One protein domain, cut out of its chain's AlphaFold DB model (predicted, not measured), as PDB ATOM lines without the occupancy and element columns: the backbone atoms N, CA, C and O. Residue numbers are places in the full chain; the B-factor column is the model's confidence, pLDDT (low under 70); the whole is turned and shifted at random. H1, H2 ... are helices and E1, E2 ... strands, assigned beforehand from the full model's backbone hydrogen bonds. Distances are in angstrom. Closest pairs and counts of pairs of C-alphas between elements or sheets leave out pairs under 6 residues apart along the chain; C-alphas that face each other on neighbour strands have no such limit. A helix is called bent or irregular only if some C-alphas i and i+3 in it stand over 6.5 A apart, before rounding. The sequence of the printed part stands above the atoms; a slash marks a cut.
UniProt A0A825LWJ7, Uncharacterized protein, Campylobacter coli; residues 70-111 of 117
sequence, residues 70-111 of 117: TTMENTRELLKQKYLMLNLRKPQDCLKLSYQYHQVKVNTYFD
ATOM      1  N   THR A  70      28.054 -17.124  11.589       60.47
ATOM      2  CA  THR A  70      27.556 -15.833  12.081       60.47
ATOM      3  C   THR A  70      27.944 -14.666  11.166       60.47
ATOM      4  O   THR A  70      27.127 -13.792  10.894       60.47
ATOM      5  N   THR A  71      29.161 -14.656  10.619       70.75
ATOM      6  CA  THR A  71      29.605 -13.652   9.640       70.75
ATOM      7  C   THR A  71      28.832 -13.775   8.326       70.75
ATOM      8  O   THR A  71      28.484 -12.750   7.737       70.75
ATOM      9  N   MET A  72      28.504 -14.995   7.881       70.06
ATOM     10  CA  MET A  72      27.646 -15.194   6.703       70.06
ATOM     11  C   MET A  72      26.225 -14.684   6.941       70.06
ATOM     12  O   MET A  72      25.680 -13.994   6.083       70.06
ATOM     13  N   GLU A  73      25.635 -14.994   8.095       72.44
ATOM     14  CA  GLU A  73      24.279 -14.567   8.457       72.44
ATOM     15  C   GLU A  73      24.190 -13.041   8.572       72.44
ATOM     16  O   GLU A  73      23.328 -12.432   7.941       72.44
ATOM     17  N   ASN A  74      25.146 -12.403   9.251       73.12
ATOM     18  CA  ASN A  74      25.199 -10.943   9.364       73.12
ATOM     19  C   ASN A  74      25.399 -10.266   8.002       73.12
ATOM     20  O   ASN A  74      24.769  -9.251   7.710       73.12
ATOM     21  N   THR A  75      26.249 -10.841   7.145       77.12
ATOM     22  CA  THR A  75      26.455 -10.328   5.784       77.12
ATOM     23  C   THR A  75      25.181 -10.481   4.957       77.12
ATOM     24  O   THR A  75      24.776  -9.539   4.280       77.12
ATOM     25  N   ARG A  76      24.501 -11.630   5.048       78.25
ATOM     26  CA  ARG A  76      23.221 -11.872   4.377       78.25
ATOM     27  C   ARG A  76      22.169 -10.853   4.807       78.25
ATOM     28  O   ARG A  76      21.527 -10.270   3.938       78.25
ATOM     29  N   GLU A  77      22.003 -10.618   6.107       76.69
ATOM     30  CA  GLU A  77      21.011  -9.656   6.602       76.69
ATOM     31  C   GLU A  77      21.346  -8.220   6.190       76.69
ATOM     32  O   GLU A  77      20.467  -7.506   5.713       76.69
ATOM     33  N   LEU A  78      22.617  -7.811   6.243       75.94
ATOM     34  CA  LEU A  78      23.034  -6.494   5.753       75.94
ATOM     35  C   LEU A  78      22.707  -6.298   4.263       75.94
ATOM     36  O   LEU A  78      22.223  -5.235   3.869       75.94
ATOM     37  N   LEU A  79      22.974  -7.308   3.428       78.62
ATOM     38  CA  LEU A  79      22.696  -7.246   1.989       78.62
ATOM     39  C   LEU A  79      21.191  -7.200   1.702       78.62
ATOM     40  O   LEU A  79      20.770  -6.403   0.866       78.62
ATOM     41  N   LYS A  80      20.379  -7.975   2.435       76.06
ATOM     42  CA  LYS A  80      18.911  -7.898   2.362       76.06
ATOM     43  C   LYS A  80      18.399  -6.507   2.721       76.06
ATOM     44  O   LYS A  80      17.620  -5.941   1.964       76.06
ATOM     45  N   GLN A  81      18.864  -5.930   3.830       72.06
ATOM     46  CA  GLN A  81      18.449  -4.586   4.245       72.06
ATOM     47  C   GLN A  81      18.793  -3.545   3.178       72.06
ATOM     48  O   GLN A  81      17.940  -2.745   2.802       72.06
ATOM     49  N   LYS A  82      20.008  -3.596   2.618       72.31
ATOM     50  CA  LYS A  82      20.399  -2.710   1.513       72.31
ATOM     51  C   LYS A  82      19.516  -2.883   0.281       72.31
ATOM     52  O   LYS A  82      19.125  -1.883  -0.311       72.31
ATOM     53  N   TYR A  83      19.204  -4.121  -0.095       73.62
ATOM     54  CA  TYR A  83      18.315  -4.402  -1.219       73.62
ATOM     55  C   TYR A  83      16.919  -3.795  -0.989       73.62
ATOM     56  O   TYR A  83      16.424  -3.042  -1.824       73.62
ATOM     57  N   LEU A  84      16.322  -4.044   0.181       73.31
ATOM     58  CA  LEU A  84      14.999  -3.526   0.546       73.31
ATOM     59  C   LEU A  84      14.965  -1.987   0.606       73.31
ATOM     60  O   LEU A  84      14.006  -1.376   0.139       73.31
ATOM     61  N   MET A  85      16.025  -1.341   1.110       69.44
ATOM     62  CA  MET A  85      16.136   0.126   1.172       69.44
ATOM     63  C   MET A  85      16.212   0.800  -0.204       69.44
ATOM     64  O   MET A  85      15.820   1.957  -0.343       69.44
ATOM     65  N   LEU A  86      16.720   0.105  -1.222       69.94
ATOM     66  CA  LEU A  86      16.918   0.669  -2.558       69.94
ATOM     67  C   LEU A  86      15.633   0.697  -3.408       69.94
ATOM     68  O   LEU A  86      15.686   1.155  -4.547       69.94
ATOM     69  N   ASN A  87      14.478   0.266  -2.871       64.94
ATOM     70  CA  ASN A  87      13.191   0.222  -3.584       64.94
ATOM     71  C   ASN A  87      13.297  -0.474  -4.957       64.94
ATOM     72  O   ASN A  87      12.693  -0.034  -5.939       64.94
ATOM     73  N   LEU A  88      14.087  -1.545  -5.016       64.38
ATOM     74  CA  LEU A  88      14.349  -2.365  -6.198       64.38
ATOM     75  C   LEU A  88      13.069  -3.166  -6.508       64.38
ATOM     76  O   LEU A  88      12.563  -3.885  -5.650       64.38
ATOM     77  N   ARG A  89      12.470  -2.964  -7.690       57.91
ATOM     78  CA  ARG A  89      11.096  -3.413  -8.030       57.91
ATOM     79  C   ARG A  89      11.046  -4.429  -9.169       57.91
ATOM     80  O   ARG A  89       9.979  -4.976  -9.441       57.91
ATOM     81  N   LYS A  90      12.156  -4.672  -9.863       61.25
ATOM     82  CA  LYS A  90      12.260  -5.626 -10.972       61.25
ATOM     83  C   LYS A  90      13.238  -6.750 -10.615       61.25
ATOM     84  O   LYS A  90      14.231  -6.486  -9.952       61.25
ATOM     85  N   PRO A  91      13.052  -7.975 -11.143       52.50
ATOM     86  CA  PRO A  91      13.971  -9.105 -10.922       52.50
ATOM     87  C   PRO A  91      15.430  -8.866 -11.347       52.50
ATOM     88  O   PRO A  91      16.301  -9.663 -11.042       52.50
ATOM     89  N   GLN A  92      15.679  -7.796 -12.097       58.97
ATOM     90  CA  GLN A  92      16.975  -7.391 -12.642       58.97
ATOM     91  C   GLN A  92      17.626  -6.266 -11.822       58.97
ATOM     92  O   GLN A  92      18.755  -5.861 -12.097       58.97
ATOM     93  N   ASP A  93      16.948  -5.805 -10.772       66.62
ATOM     94  CA  ASP A  93      17.405  -4.762  -9.863       66.62
ATOM     95  C   ASP A  93      18.327  -5.350  -8.771       66.62
ATOM     96  O   ASP A  93      18.199  -5.046  -7.596       66.62
ATOM     97  N   CYS A  94      19.249  -6.233  -9.142       73.44
ATOM     98  CA  CYS A  94      20.181  -6.898  -8.231       73.44
ATOM     99  C   CYS A  94      21.153  -5.922  -7.537       73.44
ATOM    100  O   CYS A  94      21.564  -4.899  -8.099       73.44
ATOM    101  N   LEU A  95      21.598  -6.251  -6.320       76.81
ATOM    102  CA  LEU A  95      22.633  -5.472  -5.639       76.81
ATOM    103  C   LEU A  95      24.006  -5.829  -6.226       76.81
ATOM    104  O   LEU A  95      24.538  -6.913  -5.991       76.81
ATOM    105  N   LYS A  96      24.607  -4.896  -6.970       81.38
ATOM    106  CA  LYS A  96      25.960  -5.043  -7.520       81.38
ATOM    107  C   LYS A  96      27.017  -4.526  -6.546       81.38
ATOM    108  O   LYS A  96      27.135  -3.322  -6.321       81.38
ATOM    109  N   LEU A  97      27.869  -5.418  -6.056       79.12
ATOM    110  CA  LEU A  97      29.085  -5.084  -5.318       79.12
ATOM    111  C   LEU A  97      30.269  -5.100  -6.285       79.12
ATOM    112  O   LEU A  97      30.589  -6.134  -6.865       79.12
ATOM    113  N   SER A  98      30.905  -3.947  -6.488       79.19
ATOM    114  CA  SER A  98      32.080  -3.826  -7.361       79.19
ATOM    115  C   SER A  98      33.335  -3.655  -6.514       79.19
ATOM    116  O   SER A  98      33.393  -2.751  -5.684       79.19
ATOM    117  N   TYR A  99      34.345  -4.485  -6.754       80.69
ATOM    118  CA  TYR A  99      35.667  -4.367  -6.147       80.69
ATOM    119  C   TYR A  99      36.729  -4.296  -7.242       80.69
ATOM    120  O   TYR A  99      36.705  -5.074  -8.196       80.69
ATOM    121  N   GLN A 100      37.656  -3.350  -7.123       83.44
ATOM    122  CA  GLN A 100      38.758  -3.190  -8.061       83.44
ATOM    123  C   GLN A 100      40.077  -3.327  -7.310       83.44
ATOM    124  O   GLN A 100      40.308  -2.639  -6.319       83.44
ATOM    125  N   TYR A 101      40.937  -4.211  -7.803       75.31
ATOM    126  CA  TYR A 101      42.272  -4.436  -7.273       75.31
ATOM    127  C   TYR A 101      43.272  -4.472  -8.422       75.31
ATOM    128  O   TYR A 101      43.205  -5.339  -9.295       75.31
ATOM    129  N   HIS A 102      44.198  -3.510  -8.430       86.62
ATOM    130  CA  HIS A 102      45.099  -3.257  -9.557       86.62
ATOM    131  C   HIS A 102      44.319  -3.161 -10.886       86.62
ATOM    132  O   HIS A 102      43.398  -2.352 -11.010       86.62
ATOM    133  N   GLN A 103      44.676  -3.988 -11.870       85.75
ATOM    134  CA  GLN A 103      44.065  -4.034 -13.200       85.75
ATOM    135  C   GLN A 103      42.854  -4.979 -13.278       85.75
ATOM    136  O   GLN A 103      42.310  -5.191 -14.359       85.75
ATOM    137  N   VAL A 104      42.414  -5.555 -12.154       73.75
ATOM    138  CA  VAL A 104      41.306  -6.514 -12.115       73.75
ATOM    139  C   VAL A 104      40.091  -5.888 -11.442       73.75
ATOM    140  O   VAL A 104      40.180  -5.342 -10.342       73.75
ATOM    141  N   LYS A 105      38.931  -6.003 -12.094       88.56
ATOM    142  CA  LYS A 105      37.627  -5.642 -11.532       88.56
ATOM    143  C   LYS A 105      36.792  -6.897 -11.336       88.56
ATOM    144  O   LYS A 105      36.517  -7.616 -12.291       88.56
ATOM    145  N   VAL A 106      36.351  -7.118 -10.107       82.62
ATOM    146  CA  VAL A 106      35.434  -8.194  -9.736       82.62
ATOM    147  C   VAL A 106      34.087  -7.569  -9.403       82.62
ATOM    148  O   VAL A 106      34.011  -6.611  -8.633       82.62
ATOM    149  N   ASN A 107      33.019  -8.094  -9.998       83.81
ATOM    150  CA  ASN A 107      31.655  -7.702  -9.666       83.81
ATOM    151  C   ASN A 107      30.919  -8.921  -9.116       83.81
ATOM    152  O   ASN A 107      30.882  -9.958  -9.775       83.81
ATOM    153  N   THR A 108      30.303  -8.766  -7.951       81.12
ATOM    154  CA  THR A 108      29.397  -9.755  -7.366       81.12
ATOM    155  C   THR A 108      27.989  -9.192  -7.428       81.12
ATOM    156  O   THR A 108      27.758  -8.057  -7.013       81.12
ATOM    157  N   TYR A 109      27.058  -9.974  -7.957       80.38
ATOM    158  CA  TYR A 109      25.655  -9.600  -8.074       80.38
ATOM    159  C   TYR A 109      24.853 -10.429  -7.074       80.38
ATOM    160  O   TYR A 109      25.045 -11.642  -6.986       80.38
ATOM    161  N   PHE A 110      24.028  -9.760  -6.276       78.81
ATOM    162  CA  PHE A 110      23.186 -10.384  -5.264       78.81
ATOM    163  C   PHE A 110      21.718 -10.160  -5.608       78.81
ATOM    164  O   PHE A 110      21.245  -9.020  -5.621       78.81
ATOM    165  N   ASP A 111      21.018 -11.263  -5.839       73.44
ATOM    166  CA  ASP A 111      19.576 -11.298  -6.028       73.44
ATOM    167  C   ASP A 111      18.891 -11.687  -4.718       73.44
ATOM    168  O   ASP A 111      19.328 -12.598  -4.008       73.44
TER     169      ASP A 111
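Overview. This is residues 70 to 111 of the 117 residues of an uncharacterized protein of Campylobacter coli (UniProt A0A825LWJ7). A long hairpin of two strands, E1 and E2, and one helix, H1, meet near their ends and make an open corner shaped like an L, with the loop from H1 to E1 bulging out at the corner. The two arms of the L stick out at their far ends: residues 70 to 75 of H1, and residues 100 to 105 at the turn of the hairpin. The printed part has 42 residues, with one named helix and two named strands in the order H1, E1, E2; the sheet has the order E1 - E2, antiparallel, and the class is mixed, helices and strands. The whole is loose, with a radius of gyration of the C-alphas of 12.1 A, and flat, spanning 32 by 29 by 13 A.

Along the chain. Strand E1 takes in residues 95 to 101 and measures 19.7 A from first to last C-alpha, beginning at C-alpha 95 at (22.633, -5.472, -5.639). Strand E2, residues 104 to 110, measures 19.8 A and ends at C-alpha 110 at (23.186, -10.384, -5.264). Helix H1, residues 70 to 85, measures 22.5 A, from C-alpha 70 at (27.556, -15.833, 12.081) to C-alpha 85.

Arrangement. E1 and E2 form a hairpin, antiparallel neighbours with 163 degrees between their N-to-C directions. Their C-alphas 95 and 110 face each other at 5.0 A, and C-alphas 101 and 104 at 5.4 A. N 97 and O 108 are within hydrogen-bond range at 2.8 A, and so are N 106 and O 99 at 2.8 A. The closest C-alphas of H1 and E1 are those of Tyr 83 and Leu 95, 6.3 A apart. The closest C-alphas of H1 and E2 are those of Leu 79 and Phe 110, 7.9 A apart. The centre of H1 is 16.0 A from that of E1 and 17.1 A from that of E2. In H1, which is not bent, every O i to N i+4 pair is within hydrogen-bond range.

Size, cuts and confidence. The two C-alphas farthest apart are those of Arg 89 and His 102, at 34.0 A. Without the stretches that stand free, residues 70 to 75 and 100 to 105, the body has 30 residues and spans 24 by 20 by 11 A. The printed part has no cut. The link from E1 to E2 is tight, with 2 residues, and the link from H1 to E1 is short, with 9. The mean pLDDT of the printed part is 74.1, and it is under 70 at residue 70 and at residues 85 to 93.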